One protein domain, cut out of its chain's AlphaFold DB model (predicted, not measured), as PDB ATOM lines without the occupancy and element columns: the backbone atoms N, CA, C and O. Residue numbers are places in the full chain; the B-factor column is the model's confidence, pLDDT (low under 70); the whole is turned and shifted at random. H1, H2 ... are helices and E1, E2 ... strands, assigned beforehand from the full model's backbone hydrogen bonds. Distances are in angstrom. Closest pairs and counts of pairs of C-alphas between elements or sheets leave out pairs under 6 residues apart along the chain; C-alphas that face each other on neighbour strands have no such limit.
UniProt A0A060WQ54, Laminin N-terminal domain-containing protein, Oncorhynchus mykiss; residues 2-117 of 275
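This is residues 2 to 117 of the 275 residues of the protein "Laminin N-terminal domain-containing protein" of Oncorhynchus mykiss (UniProt A0A060WQ54). The domain has little regular structure: loops spread around a small parallel sheet, E1 and E2, on which H1 packs; H2 lies toward one end, H3 and H4 at the other. Of 116 printed residues, only 32 are in named elements, mostly helix: E1, H1, E2, H2, H3, H4. It is loose, with radius of gyration of the C-alphas 17.4 A, and spans 55 by 34 by 29 A.

E1, residues 10 to 12, and E2, residues 41 to 43, are parallel, with N 11 and O 41 2.9 A apart. H1, residues 16 to 23, forms with them a strand-helix-strand unit, a helix between parallel strands, its crossover right-handed; the closest C-alphas of H1 and E2, Cys 19 and Cys 42, are 5.7 A apart. H3, residues 95 to 101, touches H4, residues 111 to 114, the closest C-alphas, Asp 97 and Val 113, being 7.3 A apart. Within hydrogen-bond range is every O i to N i+4 pair in H2, residues 73 to 79, 3 of 4 in H1 and 1 of 3 in H3, which has 2 of 4 O i to N i+3 pairs.

E1 begins at C-alpha 10 (90.307, 333.017, 274.182); H4 ends at C-alpha 114 (106.888, 354.358, 268.130). H1 is 10.8 A long.

The printed part has no cut. Links H1 to E2, E2 to H2 and H2 to H3 are long. pLDDT is under 70 at residues 2, 95 to 110 and 114.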
ATOM      1  N   ASP A   2      74.885 338.916 263.795       60.69
ATOM      2  CA  ASP A   2      74.972 339.798 262.613       60.69
ATOM      3  C   ASP A   2      76.333 340.501 262.464       60.69
ATOM      4  O   ASP A   2      76.450 341.550 261.838       60.69
ATOM      5  N   GLY A   3      77.388 339.952 263.076       70.62
ATOM      6  CA  GLY A   3      78.729 340.549 263.055       70.62
ATOM      7  C   GLY A   3      78.863 341.839 263.875       70.62
ATOM      8  O   GLY A   3      79.863 342.547 263.718       70.62
ATOM      9  N   VAL A   4      77.891 342.135 264.746       79.88
ATOM     10  CA  VAL A   4      77.868 343.300 265.651       79.88
ATOM     11  C   VAL A   4      78.296 342.905 267.066       79.88
ATOM     12  O   VAL A   4      79.205 343.516 267.629       79.88
ATOM     13  N   GLU A   5      77.690 341.851 267.609       87.94
ATOM     14  CA  GLU A   5      78.007 341.297 268.924       87.94
ATOM     15  C   GLU A   5      78.990 340.127 268.795       87.94
ATOM     16  O   GLU A   5      78.862 339.295 267.897       87.94
ATOM     17  N   TYR A   6      79.999 340.098 269.671       90.56
ATOM     18  CA  TYR A   6      81.060 339.090 269.669       90.56
ATOM     19  C   TYR A   6      81.230 338.534 271.069       90.56
ATOM     20  O   TYR A   6      81.393 339.294 272.027       90.56
ATOM     21  N   THR A   7      81.293 337.213 271.156       92.94
ATOM     22  CA  THR A   7      81.714 336.495 272.352       92.94
ATOM     23  C   THR A   7      83.197 336.118 272.234       92.94
ATOM     24  O   THR A   7      83.709 335.892 271.134       92.94
ATOM     25  N   PRO A   8      83.948 336.132 273.346       94.94
ATOM     26  CA  PRO A   8      85.364 335.791 273.331       94.94
ATOM     27  C   PRO A   8      85.561 334.272 273.289       94.94
ATOM     28  O   PRO A   8      84.963 333.559 274.083       94.94
ATOM     29  N   TRP A   9      86.473 333.787 272.447       95.44
ATOM     30  CA  TRP A   9      86.933 332.392 272.517       95.44
ATOM     31  C   TRP A   9      88.121 332.200 273.451       95.44
ATOM     32  O   TRP A   9      88.176 331.239 274.214       95.44
ATOM     33  N   GLN A  10      89.091 333.112 273.392       95.56
ATOM     34  CA  GLN A  10      90.307 333.017 274.182       95.56
ATOM     35  C   GLN A  10      90.955 334.386 274.352       95.56
ATOM     36  O   GLN A  10      90.977 335.205 273.429       95.56
ATOM     37  N   TYR A  11      91.520 334.613 275.533       96.56
ATOM     38  CA  TYR A  11      92.303 335.797 275.840       96.56
ATOM     39  C   TYR A  11      93.794 335.482 275.907       96.56
ATOM     40  O   TYR A  11      94.230 334.445 276.410       96.56
ATOM     41  N   TYR A  12      94.576 336.453 275.454       95.62
ATOM     42  CA  TYR A  12      96.026 336.452 275.551       95.62
ATOM     43  C   TYR A  12      96.459 337.679 276.341       95.62
ATOM     44  O   TYR A  12      95.969 338.788 276.103       95.62
ATOM     45  N   ALA A  13      97.360 337.477 277.297       94.44
ATOM     46  CA  ALA A  13      97.878 338.540 278.150       94.44
ATOM     47  C   ALA A  13      99.407 338.493 278.214       94.44
ATOM     48  O   ALA A  13     100.002 337.444 277.966       94.44
ATOM     49  N   ILE A  14     100.065 339.613 278.527       90.62
ATOM     50  CA  ILE A  14     101.538 339.680 278.571       90.62
ATOM     51  C   ILE A  14     102.083 338.914 279.786       90.62
ATOM     52  O   ILE A  14     103.157 338.307 279.707       90.62
ATOM     53  N   SER A  15     101.334 338.935 280.892       91.12
ATOM     54  CA  SER A  15     101.610 338.219 282.138       91.12
ATOM     55  C   SER A  15     100.345 337.564 282.696       91.12
ATOM     56  O   SER A  15      99.225 337.989 282.418       91.12
ATOM     57  N   ASP A  16     100.534 336.565 283.555       92.94
ATOM     58  CA  ASP A  16      99.438 335.859 284.230       92.94
ATOM     59  C   ASP A  16      98.601 336.790 285.125       92.94
ATOM     60  O   ASP A  16      97.385 336.650 285.234       92.94
ATOM     61  N   THR A  17      99.228 337.811 285.712       93.19
ATOM     62  CA  THR A  17      98.545 338.847 286.500       93.19
ATOM     63  C   THR A  17      97.644 339.756 285.656       93.19
ATOM     64  O   THR A  17      96.627 340.252 286.148       93.19
ATOM     65  N   GLU A  18      97.976 339.971 284.379       93.75
ATOM     66  CA  GLU A  18      97.158 340.782 283.472       93.75
ATOM     67  C   GLU A  18      95.852 340.063 283.101       93.75
ATOM     68  O   GLU A  18      94.824 340.721 282.959       93.75
ATOM     69  N   CYS A  19      95.837 338.724 283.059       95.56
ATOM     70  CA  CYS A  19      94.597 337.960 282.885       95.56
ATOM     71  C   CYS A  19      93.544 338.303 283.948       95.56
ATOM     72  O   CYS A  19      92.385 338.566 283.620       95.56
ATOM     73  N   LEU A  20      93.965 338.366 285.215       95.50
ATOM     74  CA  LEU A  20      93.069 338.675 286.322       95.50
ATOM     75  C   LEU A  20      92.666 340.152 286.320       95.50
ATOM     76  O   LEU A  20      91.490 340.477 286.413       95.50
ATOM     77  N   THR A  21      93.627 341.061 286.180       95.12
ATOM     78  CA  THR A  21      93.353 342.505 286.295       95.12
ATOM     79  C   THR A  21      92.566 343.077 285.116       95.12
ATOM     80  O   THR A  21      91.794 344.013 285.305       95.12
ATOM     81  N   ARG A  22      92.738 342.533 283.904       93.88
ATOM     82  CA  ARG A  22      92.114 343.061 282.681       93.88
ATOM     83  C   ARG A  22      90.849 342.323 282.271       93.88
ATOM     84  O   ARG A  22      89.913 342.954 281.786       93.88
ATOM     85  N   TYR A  23      90.840 341.002 282.426       95.19
ATOM     86  CA  TYR A  23      89.741 340.154 281.966       95.19
ATOM     87  C   TYR A  23      88.984 339.486 283.113       95.19
ATOM     88  O   TYR A  23      87.986 338.825 282.856       95.19
ATOM     89  N   ASN A  24      89.431 339.662 284.363       96.19
ATOM     90  CA  ASN A  24      88.867 338.992 285.534       96.19
ATOM     91  C   ASN A  24      88.843 337.458 285.393       96.19
ATOM     92  O   ASN A  24      87.918 336.791 285.847       96.19
ATOM     93  N   ILE A  25      89.866 336.899 284.736       96.19
ATOM     94  CA  ILE A  25      90.006 335.460 284.490       96.19
ATOM     95  C   ILE A  25      91.278 334.956 285.161       96.19
ATOM     96  O   ILE A  25      92.364 335.506 284.965       96.19
ATOM     97  N   THR A  26      91.158 333.867 285.920       95.25
ATOM     98  CA  THR A  26      92.315 333.182 286.504       95.25
ATOM     99  C   THR A  26      93.214 332.634 285.387       95.25
ATOM    100  O   THR A  26      92.727 331.862 284.554       95.25
ATOM    101  N   PRO A  27      94.511 332.985 285.362       95.44
ATOM    102  CA  PRO A  27      95.419 332.590 284.290       95.44
ATOM    103  C   PRO A  27      95.560 331.067 284.183       95.44
ATOM    104  O   PRO A  27      95.566 330.349 285.186       95.44
ATOM    105  N   ARG A  28      95.680 330.565 282.950       94.62
ATOM    106  CA  ARG A  28      96.070 329.181 282.657       94.62
ATOM    107  C   ARG A  28      97.578 329.111 282.445       94.62
ATOM    108  O   ARG A  28      98.110 329.721 281.514       94.62
ATOM    109  N   PHE A  29      98.242 328.364 283.322       90.81
ATOM    110  CA  PHE A  29      99.684 328.159 283.294       90.81
ATOM    111  C   PHE A  29     100.065 327.069 282.292       90.81
ATOM    112  O   PHE A  29      99.443 326.010 282.254       90.81
ATOM    113  N   GLY A  30     101.136 327.307 281.535       89.19
ATOM    114  CA  GLY A  30     101.605 326.355 280.529       89.19
ATOM    115  C   GLY A  30     100.699 326.304 279.291       89.19
ATOM    116  O   GLY A  30     100.046 327.303 278.979       89.19
ATOM    117  N   PRO A  31     100.703 325.180 278.552       89.75
ATOM    118  CA  PRO A  31      99.848 325.000 277.384       89.75
ATOM    119  C   PRO A  31      98.351 325.176 277.721       89.75
ATOM    120  O   PRO A  31      97.937 324.814 278.827       89.75
ATOM    121  N   PRO A  32      97.529 325.700 276.790       91.50
ATOM    122  CA  PRO A  32      96.079 325.797 276.960       91.50
ATOM    123  C   PRO A  32      95.441 324.472 277.393       91.50
ATOM    124  O   PRO A  32      95.648 323.440 276.762       91.50
ATOM    125  N   THR A  33      94.662 324.518 278.472       92.38
ATOM    126  CA  THR A  33      93.890 323.389 279.011       92.38
ATOM    127  C   THR A  33      92.525 323.886 279.475       92.38
ATOM    128  O   THR A  33      92.403 325.026 279.939       92.38
ATOM    129  N   TYR A  34      91.510 323.029 279.360       93.50
ATOM    130  CA  TYR A  34      90.110 323.395 279.566       93.50
ATOM    131  C   TYR A  34      89.433 322.429 280.539       93.50
ATOM    132  O   TYR A  34      89.686 321.226 280.522       93.50
ATOM    133  N   LYS A  35      88.574 322.963 281.408       92.50
ATOM    134  CA  LYS A  35      87.763 322.191 282.362       92.50
ATOM    135  C   LYS A  35      86.333 321.973 281.877       92.50
ATOM    136  O   LYS A  35      85.690 321.036 282.336       92.50
ATOM    137  N   ARG A  36      85.837 322.849 280.999       93.19
ATOM    138  CA  ARG A  36      84.499 322.785 280.393       93.19
ATOM    139  C   ARG A  36      84.574 323.054 278.895       93.19
ATOM    140  O   ARG A  36      85.542 323.654 278.426       93.19
ATOM    141  N   ASP A  37      83.543 322.655 278.162       93.38
ATOM    142  CA  ASP A  37      83.495 322.808 276.706       93.38
ATOM    143  C   ASP A  37      83.289 324.260 276.253       93.38
ATOM    144  O   ASP A  37      83.858 324.669 275.247       93.38
ATOM    145  N   ASP A  38      82.580 325.065 277.039       93.62
ATOM    146  CA  ASP A  38      82.296 326.483 276.786       93.62
ATOM    147  C   ASP A  38      83.307 327.443 277.443       93.62
ATOM    148  O   ASP A  38      83.176 328.667 277.385       93.62
ATOM    149  N   GLU A  39      84.324 326.904 278.124       94.44
ATOM    150  CA  GLU A  39      85.219 327.714 278.944       94.44
ATOM    151  C   GLU A  39      86.097 328.640 278.097       94.44
ATOM    152  O   GLU A  39      86.862 328.191 277.234       94.44
ATOM    153  N   VAL A  40      86.060 329.929 278.438       96.00
ATOM    154  CA  VAL A  40      86.962 330.955 277.916       96.00
ATOM    155  C   VAL A  40      88.137 331.118 278.869       96.00
ATOM    156  O   VAL A  40      87.976 331.489 280.033       96.00
ATOM    157  N   ILE A  41      89.341 330.874 278.365       96.19
ATOM    158  CA  ILE A  41      90.565 330.964 279.162       96.19
ATOM    159  C   ILE A  41      91.363 332.228 278.844       96.19
ATOM    160  O   ILE A  41      91.212 332.846 277.788       96.19
ATOM    161  N   CYS A  42      92.274 332.573 279.752       96.75
ATOM    162  CA  CYS A  42      93.329 333.544 279.507       96.75
ATOM    163  C   CYS A  42      94.696 332.914 279.783       96.75
ATOM    164  O   CYS A  42      94.877 332.266 280.816       96.75
ATOM    165  N   THR A  43      95.658 333.098 278.877       95.50
ATOM    166  CA  THR A  43      97.023 332.576 279.041       95.50
ATOM    167  C   THR A  43      98.088 333.567 278.570       95.50
ATOM    168  O   THR A  43      97.876 334.341 277.634       95.50
ATOM    169  N   SER A  44      99.255 333.527 279.216       93.62
ATOM    170  CA  SER A  44     100.466 334.240 278.791       93.62
ATOM    171  C   SER A  44     101.434 333.369 277.977       93.62
ATOM    172  O   SER A  44     102.473 333.857 277.527       93.62
ATOM    173  N   TYR A  45     101.096 332.091 277.749       92.56
ATOM    174  CA  TYR A  45     101.974 331.090 277.132       92.56
ATOM    175  C   TYR A  45     102.541 331.518 275.771       92.56
ATOM    176  O   TYR A  45     103.746 331.401 275.550       92.56
ATOM    177  N   TYR A  46     101.692 332.081 274.904       91.19
ATOM    178  CA  TYR A  46     102.063 332.557 273.564       91.19
ATOM    179  C   TYR A  46     102.558 334.005 273.532       91.19
ATOM    180  O   TYR A  46     103.000 334.489 272.498       91.19
ATOM    181  N   SER A  47     102.501 334.716 274.656       90.00
ATOM    182  CA  SER A  47     102.821 336.143 274.706       90.00
ATOM    183  C   SER A  47     104.286 336.410 275.040       90.00
ATOM    184  O   SER A  47     104.626 337.544 275.377       90.00
ATOM    185  N   ARG A  48     105.153 335.390 275.035       86.19
ATOM    186  CA  ARG A  48     106.580 335.508 275.381       86.19
ATOM    187  C   ARG A  48     107.299 336.435 274.397       86.19
ATOM    188  O   ARG A  48     106.930 336.531 273.238       86.19
ATOM    189  N   LEU A  49     108.337 337.127 274.874       83.38
ATOM    190  CA  LEU A  49     109.099 338.078 274.050       83.38
ATOM    191  C   LEU A  49     109.875 337.392 272.912       83.38
ATOM    192  O   LEU A  49     110.105 337.992 271.873       83.38
ATOM    193  N   VAL A  50     110.313 336.154 273.139       82.94
ATOM    194  CA  VAL A  50     111.017 335.337 272.151       82.94
ATOM    195  C   VAL A  50     110.027 334.300 271.613       82.94
ATOM    196  O   VAL A  50     109.370 333.650 272.434       82.94
ATOM    197  N   PRO A  51     109.945 334.101 270.287       84.62
ATOM    198  CA  PRO A  51     110.745 334.745 269.237       84.62
ATOM    199  C   PRO A  51     110.248 336.159 268.867       84.62
ATOM    200  O   PRO A  51     109.056 336.441 268.936       84.62
ATOM    201  N   LEU A  52     111.168 337.047 268.461       81.12
ATOM    202  CA  LEU A  52     110.839 338.415 268.012       81.12
ATOM    203  C   LEU A  52     110.289 338.457 266.577       81.12
ATOM    204  O   LEU A  52     109.610 339.407 266.199       81.12
ATOM    205  N   GLU A  53     110.578 337.426 265.786       85.12
ATOM    206  CA  GLU A  53     110.107 337.261 264.414       85.12
ATOM    207  C   GLU A  53     109.515 335.865 264.247       85.12
ATOM    208  O   GLU A  53     109.924 334.933 264.938       85.12
ATOM    209  N   HIS A  54     108.580 335.710 263.308       87.31
ATOM    210  CA  HIS A  54     107.957 334.415 262.999       87.31
ATOM    211  C   HIS A  54     107.305 333.731 264.217       87.31
ATOM    212  O   HIS A  54     107.256 332.507 264.294       87.31
ATOM    213  N   GLY A  55     106.810 334.519 265.177       90.75
ATOM    214  CA  GLY A  55     106.016 334.003 266.288       90.75
ATOM    215  C   GLY A  55     104.707 333.397 265.789       90.75
ATOM    216  O   GLY A  55     104.044 333.964 264.922       90.75
ATOM    217  N   GLU A  56     104.334 332.256 266.360       92.38
ATOM    218  CA  GLU A  56     103.134 331.514 265.990       92.38
ATOM    219  C   GLU A  56     102.206 331.376 267.199       92.38
ATOM    220  O   GLU A  56     102.633 331.016 268.301       92.38
ATOM    221  N   ILE A  57     100.924 331.673 266.987       93.06
ATOM    222  CA  ILE A  57      99.871 331.480 267.982       93.06
ATOM    223  C   ILE A  57      98.909 330.440 267.429       93.06
ATOM    224  O   ILE A  57      98.160 330.712 266.494       93.06
ATOM    225  N   HIS A  58      98.908 329.263 268.044       92.88
ATOM    226  CA  HIS A  58      97.993 328.189 267.689       92.88
ATOM    227  C   HIS A  58      96.869 328.095 268.724       92.88
ATOM    228  O   HIS A  58      97.115 327.832 269.900       92.88
ATOM    229  N   THR A  59      95.627 328.311 268.286       93.50
ATOM    230  CA  THR A  59      94.429 328.227 269.136       93.50
ATOM    231  C   THR A  59      93.584 327.043 268.693       93.50
ATOM    232  O   THR A  59      92.990 327.091 267.621       93.50
ATOM    233  N   SER A  60      93.503 325.992 269.510       93.56
ATOM    234  CA  SER A  60      92.534 324.918 269.278       93.56
ATOM    235  C   SER A  60      91.299 325.142 270.140       93.56
ATOM    236  O   SER A  60      91.414 325.247 271.363       93.56
ATOM    237  N   LEU A  61      90.130 325.203 269.497       94.25
ATOM    238  CA  LEU A  61      88.839 325.333 270.175       94.25
ATOM    239  C   LEU A  61      88.250 323.983 270.607       94.25
ATOM    240  O   LEU A  61      87.324 323.988 271.405       94.25
ATOM    241  N   ILE A  62      88.779 322.861 270.103       93.25
ATOM    242  CA  ILE A  62      88.291 321.498 270.385       93.25
ATOM    243  C   ILE A  62      89.299 320.728 271.244       93.25
ATOM    244  O   ILE A  62      88.935 320.152 272.268       93.25
ATOM    245  N   ASN A  63      90.578 320.723 270.856       91.81
ATOM    246  CA  ASN A  63      91.570 319.867 271.502       91.81
ATOM    247  C   ASN A  63      91.784 320.273 272.964       91.81
ATOM    248  O   ASN A  63      92.023 321.440 273.271       91.81
ATOM    249  N   GLY A  64      91.759 319.280 273.855       89.88
ATOM    250  CA  GLY A  64      91.942 319.471 275.294       89.88
ATOM    251  C   GLY A  64      90.666 319.830 276.058       89.88
ATOM    252  O   GLY A  64      90.753 320.039 277.269       89.88
ATOM    253  N   ARG A  65      89.507 319.919 275.390       93.81
ATOM    254  CA  ARG A  65      88.198 320.035 276.050       93.81
ATOM    255  C   ARG A  65      87.630 318.652 276.403       93.81
ATOM    256  O   ARG A  65      87.914 317.697 275.679       93.81
ATOM    257  N   PRO A  66      86.846 318.521 277.493       92.75
ATOM    258  CA  PRO A  66      86.344 317.228 277.964       92.75
ATOM    259  C   PRO A  66      85.553 316.430 276.923       92.75
ATOM    260  O   PRO A  66      85.730 315.218 276.840       92.75
ATOM    261  N   SER A  67      84.718 317.094 276.116       91.69
ATOM    262  CA  SER A  67      83.842 316.417 275.149       91.69
ATOM    263  C   SER A  67      84.392 316.395 273.724       91.69
ATOM    264  O   SER A  67      83.630 316.213 272.774       91.69
ATOM    265  N   ALA A  68      85.707 316.566 273.552       89.44
ATOM    266  CA  ALA A  68      86.342 316.560 272.234       89.44
ATOM    267  C   ALA A  68      86.035 315.278 271.433       89.44
ATOM    268  O   ALA A  68      85.849 315.351 270.220       89.44
ATOM    269  N   ASP A  69      85.908 314.134 272.114       86.38
ATOM    270  CA  ASP A  69      85.642 312.834 271.482       86.38
ATOM    271  C   ASP A  69      84.156 312.593 271.154       86.38
ATOM    272  O   ASP A  69      83.844 311.750 270.315       86.38
ATOM    273  N   GLN A  70      83.227 313.295 271.817       82.38
ATOM    274  CA  GLN A  70      81.778 313.039 271.724       82.38
ATOM    275  C   GLN A  70      80.974 314.201 271.113       82.38
ATOM    276  O   GLN A  70      79.757 314.075 271.001       82.38
ATOM    277  N   LEU A  71      81.633 315.298 270.702       79.94
ATOM    278  CA  LEU A  71      81.050 316.472 270.021       79.94
ATOM    279  C   LEU A  71      79.665 316.869 270.568       79.94
ATOM    280  O   LEU A  71      78.658 316.858 269.858       79.94
ATOM    281  N   THR A  72      79.617 317.205 271.857       87.75
ATOM    282  CA  THR A  72      78.389 317.616 272.549       87.75
ATOM    283  C   THR A  72      77.787 318.894 271.945       87.75
ATOM    284  O   THR A  72      78.520 319.719 271.393       87.75
ATOM    285  N   PRO A  73      76.464 319.126 272.091       88.50
ATOM    286  CA  PRO A  73      75.825 320.354 271.613       88.50
ATOM    287  C   PRO A  73      76.471 321.635 272.160       88.50
ATOM    288  O   PRO A  73      76.595 322.610 271.430       88.50
ATOM    289  N   GLU A  74      76.929 321.618 273.416       91.50
ATOM    290  CA  GLU A  74      77.618 322.749 274.055       91.50
ATOM    291  C   GLU A  74      78.955 323.068 273.361       91.50
ATOM    292  O   GLU A  74      79.251 324.229 273.079       91.50
ATOM    293  N   LEU A  75      79.740 322.043 273.005       92.00
ATOM    294  CA  LEU A  75      80.996 322.222 272.276       92.00
ATOM    295  C   LEU A  75      80.764 322.679 270.828       92.00
ATOM    296  O   LEU A  75      81.506 323.517 270.311       92.00
ATOM    297  N   LEU A  76      79.743 322.135 270.163       89.81
ATOM    298  CA  LEU A  76      79.368 322.538 268.806       89.81
ATOM    299  C   LEU A  76      78.921 324.002 268.765       89.81
ATOM    300  O   LEU A  76      79.380 324.744 267.902       89.81
ATOM    301  N   ASP A  77      78.100 324.432 269.723       91.69
ATOM    302  CA  ASP A  77      77.686 325.832 269.846       91.69
ATOM    303  C   ASP A  77      78.896 326.742 270.092       91.69
ATOM    304  O   ASP A  77      79.116 327.697 269.345       91.69
ATOM    305  N   PHE A  78      79.764 326.377 271.046       93.81
ATOM    306  CA  PHE A  78      80.970 327.142 271.366       93.81
ATOM    307  C   PHE A  78      81.934 327.279 270.179       93.81
ATOM    308  O   PHE A  78      82.547 328.330 269.997       93.81
ATOM    309  N   THR A  79      82.102 326.228 269.374       93.69
ATOM    310  CA  THR A  79      83.023 326.220 268.220       93.69
ATOM    311  C   THR A  79      82.415 326.827 266.957       93.69
ATOM    312  O   THR A  79      83.151 327.171 266.028       93.69
ATOM    313  N   SER A  80      81.091 326.994 266.915       92.06
ATOM    314  CA  SER A  80      80.399 327.598 265.784       92.06
ATOM    315  C   SER A  80      80.698 329.098 265.679       92.06
ATOM    316  O   SER A  80      80.687 329.842 266.660       92.06
ATOM    317  N   ALA A  81      80.974 329.572 264.464       91.31
ATOM    318  CA  ALA A  81      81.115 330.997 264.202       91.31
ATOM    319  C   ALA A  81      80.844 331.344 262.746       91.31
ATOM    320  O   ALA A  81      81.142 330.588 261.824       91.31
ATOM    321  N   ARG A  82      80.347 332.568 262.552       86.81
ATOM    322  CA  ARG A  82      80.227 333.205 261.235       86.81
ATOM    323  C   ARG A  82      81.335 334.222 260.970       86.81
ATOM    324  O   ARG A  82      81.759 334.391 259.832       86.81
ATOM    325  N   TYR A  83      81.789 334.907 262.017       89.69
ATOM    326  CA  TYR A  83      82.814 335.941 261.933       89.69
ATOM    327  C   TYR A  83      83.843 335.740 263.035       89.69
ATOM    328  O   TYR A  83      83.489 335.589 264.200       89.69
ATOM    329  N   ILE A  84      85.119 335.806 262.666       92.31
ATOM    330  CA  ILE A  84      86.240 335.730 263.603       92.31
ATOM    331  C   ILE A  84      86.905 337.098 263.649       92.31
ATOM    332  O   ILE A  84      87.213 337.692 262.617       92.31
ATOM    333  N   ARG A  85      87.129 337.607 264.861       93.56
ATOM    334  CA  ARG A  85      87.754 338.912 265.081       93.56
ATOM    335  C   ARG A  85      89.004 338.761 265.931       93.56
ATOM    336  O   ARG A  85      88.928 338.409 267.104       93.56
ATOM    337  N   LEU A  86      90.145 339.136 265.363       94.50
ATOM    338  CA  LEU A  86      91.390 339.291 266.108       94.50
ATOM    339  C   LEU A  86      91.450 340.707 266.690       94.50
ATOM    340  O   LEU A  86      91.479 341.692 265.952       94.50
ATOM    341  N   ARG A  87      91.450 340.824 268.022       93.94
ATOM    342  CA  ARG A  87      91.524 342.116 268.721       93.94
ATOM    343  C   ARG A  87      92.883 342.285 269.393       93.94
ATOM    344  O   ARG A  87      93.093 341.825 270.512       93.94
ATOM    345  N   LEU A  88      93.780 343.001 268.724       92.88
ATOM    346  CA  LEU A  88      95.107 343.339 269.235       92.88
ATOM    347  C   LEU A  88      94.998 344.563 270.153       92.88
ATOM    348  O   LEU A  88      94.584 345.631 269.713       92.88
ATOM    349  N   GLN A  89      95.289 344.394 271.447       89.56
ATOM    350  CA  GLN A  89      95.003 345.432 272.448       89.56
ATOM    351  C   GLN A  89      96.235 346.109 273.053       89.56
ATOM    352  O   GLN A  89      96.128 347.225 273.560       89.56
ATOM    353  N   ARG A  90      97.379 345.420 273.096       85.81
ATOM    354  CA  ARG A  90      98.629 345.941 273.664       85.81
ATOM    355  C   ARG A  90      99.844 345.297 273.006       85.81
ATOM    356  O   ARG A  90      99.825 344.098 272.737       85.81
ATOM    357  N   ILE A  91     100.859 346.097 272.695       84.19
ATOM    358  CA  ILE A  91     102.127 345.615 272.136       84.19
ATOM    359  C   ILE A  91     103.054 345.272 273.303       84.19
ATOM    360  O   ILE A  91     103.109 346.009 274.291       84.19
ATOM    361  N   ARG A  92     103.775 344.151 273.207       79.44
ATOM    362  CA  ARG A  92     104.818 343.810 274.176       79.44
ATOM    363  C   ARG A  92     106.066 344.633 273.868       79.44
ATOM    364  O   ARG A  92     106.609 344.547 272.772       79.44
ATOM    365  N   THR A  93     106.498 345.434 274.831       77.69
ATOM    366  CA  THR A  93     107.666 346.306 274.695       77.69
ATOM    367  C   THR A  93     108.900 345.657 275.311       77.69
ATOM    368  O   THR A  93     108.795 344.800 276.193       77.69
ATOM    369  N   LEU A  94     110.088 346.061 274.860       74.25
ATOM    370  CA  LEU A  94     111.321 345.754 275.577       74.25
ATOM    371  C   LEU A  94     111.345 346.597 276.858       74.25
ATOM    372  O   LEU A  94     110.984 347.772 276.829       74.25
ATOM    373  N   ASN A  95     111.769 346.016 277.985       67.12
ATOM    374  CA  ASN A  95     111.736 346.682 279.298       67.12
ATOM    375  C   ASN A  95     112.430 348.062 279.306       67.12
ATOM    376  O   ASN A  95     112.021 348.938 280.061       67.12
ATOM    377  N   ALA A  96     113.439 348.264 278.450       61.34
ATOM    378  CA  ALA A  96     114.156 349.533 278.303       61.34
ATOM    379  C   ALA A  96     113.299 350.662 277.696       61.34
ATOM    380  O   ALA A  96     113.466 351.819 278.067       61.34
ATOM    381  N   ASP A  97     112.344 350.328 276.826       63.19
ATOM    382  CA  ASP A  97     111.510 351.302 276.107       63.19
ATOM    383  C   ASP A  97     110.157 351.539 276.807       63.19
ATOM    384  O   ASP A  97     109.338 352.345 276.359       63.19
ATOM    385  N   LEU A  98     109.903 350.831 277.918       64.50
ATOM    386  CA  LEU A  98     108.646 350.897 278.666       64.50
ATOM    387  C   LEU A  98     108.383 352.304 279.219       64.50
ATOM    388  O   LEU A  98     107.244 352.762 279.183       64.50
ATOM    389  N   MET A  99     109.427 352.993 279.691       58.56
ATOM    390  CA  MET A  99     109.305 354.358 280.212       58.56
ATOM    391  C   MET A  99     108.897 355.330 279.101       58.56
ATOM    392  O   MET A  99     107.971 356.111 279.293       58.56
ATOM    393  N   THR A 100     109.490 355.208 277.913       58.91
ATOM    394  CA  THR A 100     109.212 356.070 276.754       58.91
ATOM    395  C   THR A 100     107.795 355.883 276.204       58.91
ATOM    396  O   THR A 100     107.184 356.842 275.753       58.91
ATOM    397  N   LEU A 101     107.233 354.674 276.283       61.47
ATOM    398  CA  LEU A 101     105.872 354.368 275.806       61.47
ATOM    399  C   LEU A 101     104.783 354.518 276.879       61.47
ATOM    400  O   LEU A 101     103.600 354.369 276.579       61.47
ATOM    401  N   SER A 102     105.168 354.786 278.128       59.94
ATOM    402  CA  SER A 102     104.236 355.049 279.232       59.94
ATOM    403  C   SER A 102     103.716 356.492 279.265       59.94
ATOM    404  O   SER A 102     102.750 356.775 279.981       59.94
ATOM    405  N   TYR A 103     104.317 357.394 278.478       61.78
ATOM    406  CA  TYR A 103     103.848 358.768 278.324       61.78
ATOM    407  C   TYR A 103     102.454 358.785 277.685       61.78
ATOM    408  O   TYR A 103     102.190 358.126 276.681       61.78
ATOM    409  N   ARG A 104     101.534 359.524 278.314       56.62
ATOM    410  CA  ARG A 104     100.124 359.597 277.897       56.62
ATOM    411  C   ARG A 104      99.905 360.480 276.672       56.62
ATOM    412  O   ARG A 104      98.879 360.315 276.018       56.62
ATOM    413  N   ASP A 105     100.825 361.401 276.384       63.25
ATOM    414  CA  ASP A 105     100.761 362.255 275.201       63.25
ATOM    415  C   ASP A 105     101.551 361.614 274.043       63.25
ATOM    416  O   ASP A 105     102.779 361.510 274.121       63.25
ATOM    417  N   PRO A 106     100.890 361.207 272.941       64.44
ATOM    418  CA  PRO A 106     101.555 360.667 271.756       64.44
ATOM    419  C   PRO A 106     102.592 361.612 271.132       64.44
ATOM    420  O   PRO A 106     103.422 361.154 270.349       64.44
ATOM    421  N   LYS A 107     102.543 362.918 271.436       64.94
ATOM    422  CA  LYS A 107     103.498 363.923 270.940       64.94
ATOM    423  C   LYS A 107     104.823 363.944 271.706       64.94
ATOM    424  O   LYS A 107     105.799 364.464 271.175       64.94
ATOM    425  N   GLU A 108     104.858 363.402 272.921       65.19
ATOM    426  CA  GLU A 108     106.060 363.354 273.770       65.19
ATOM    427  C   GLU A 108     106.873 362.066 273.574       65.19
ATOM    428  O   GLU A 108     108.010 361.965 274.036       65.19
ATOM    429  N   VAL A 109     106.314 361.076 272.873       66.88
ATOM    430  CA  VAL A 109     106.993 359.809 272.597       66.88
ATOM    431  C   VAL A 109     107.916 359.964 271.391       66.88
ATOM    432  O   VAL A 109     107.476 360.355 270.310       66.88
ATOM    433  N   ASP A 110     109.190 359.597 271.552       68.38
ATOM    434  CA  ASP A 110     110.171 359.610 270.464       68.38
ATOM    435  C   ASP A 110     109.647 358.814 269.238       68.38
ATOM    436  O   ASP A 110     109.346 357.613 269.353       68.38
ATOM    437  N   PRO A 111     109.542 359.443 268.046       71.25
ATOM    438  CA  PRO A 111     109.118 358.784 266.811       71.25
ATOM    439  C   PRO A 111     109.945 357.543 266.442       71.25
ATOM    440  O   PRO A 111     109.444 356.653 265.756       71.25
ATOM    441  N   ILE A 112     111.206 357.460 266.873       71.25
ATOM    442  CA  ILE A 112     112.080 356.299 266.657       71.25
ATOM    443  C   ILE A 112     111.560 355.084 267.437       71.25
ATOM    444  O   ILE A 112     111.586 353.964 266.924       71.25
ATOM    445  N   VAL A 113     111.043 355.301 268.649       70.06
ATOM    446  CA  VAL A 113     110.495 354.242 269.505       70.06
ATOM    447  C   VAL A 113     109.133 353.795 268.978       70.06
ATOM    448  O   VAL A 113     108.922 352.602 268.781       70.06
ATOM    449  N   THR A 114     108.225 354.720 268.653       69.75
ATOM    450  CA  THR A 114     106.888 354.358 268.130       69.75
ATOM    451  C   THR A 114     106.942 353.629 266.787       69.75
ATOM    452  O   THR A 114     106.136 352.737 266.549       69.75
ATOM    453  N   ARG A 115     107.934 353.925 265.933       75.56
ATOM    454  CA  ARG A 115     108.153 353.203 264.665       75.56
ATOM    455  C   ARG A 115     108.641 351.764 264.842       75.56
ATOM    456  O   ARG A 115     108.503 350.974 263.913       75.56
ATOM    457  N   ARG A 116     109.211 351.413 265.998       78.81
ATOM    458  CA  ARG A 116     109.699 350.054 266.288       78.81
ATOM    459  C   ARG A 116     108.584 349.113 266.755       78.81
ATOM    460  O   ARG A 116     108.717 347.903 266.610       78.81
ATOM    461  N   TYR A 117     107.494 349.650 267.301       79.81
ATOM    462  CA  TYR A 117     106.419 348.864 267.903       79.81
ATOM    463  C   TYR A 117     105.163 348.897 267.039       79.81
ATOM    464  O   TYR A 117     104.369 349.833 267.091       79.81
TER     465      TYR A 117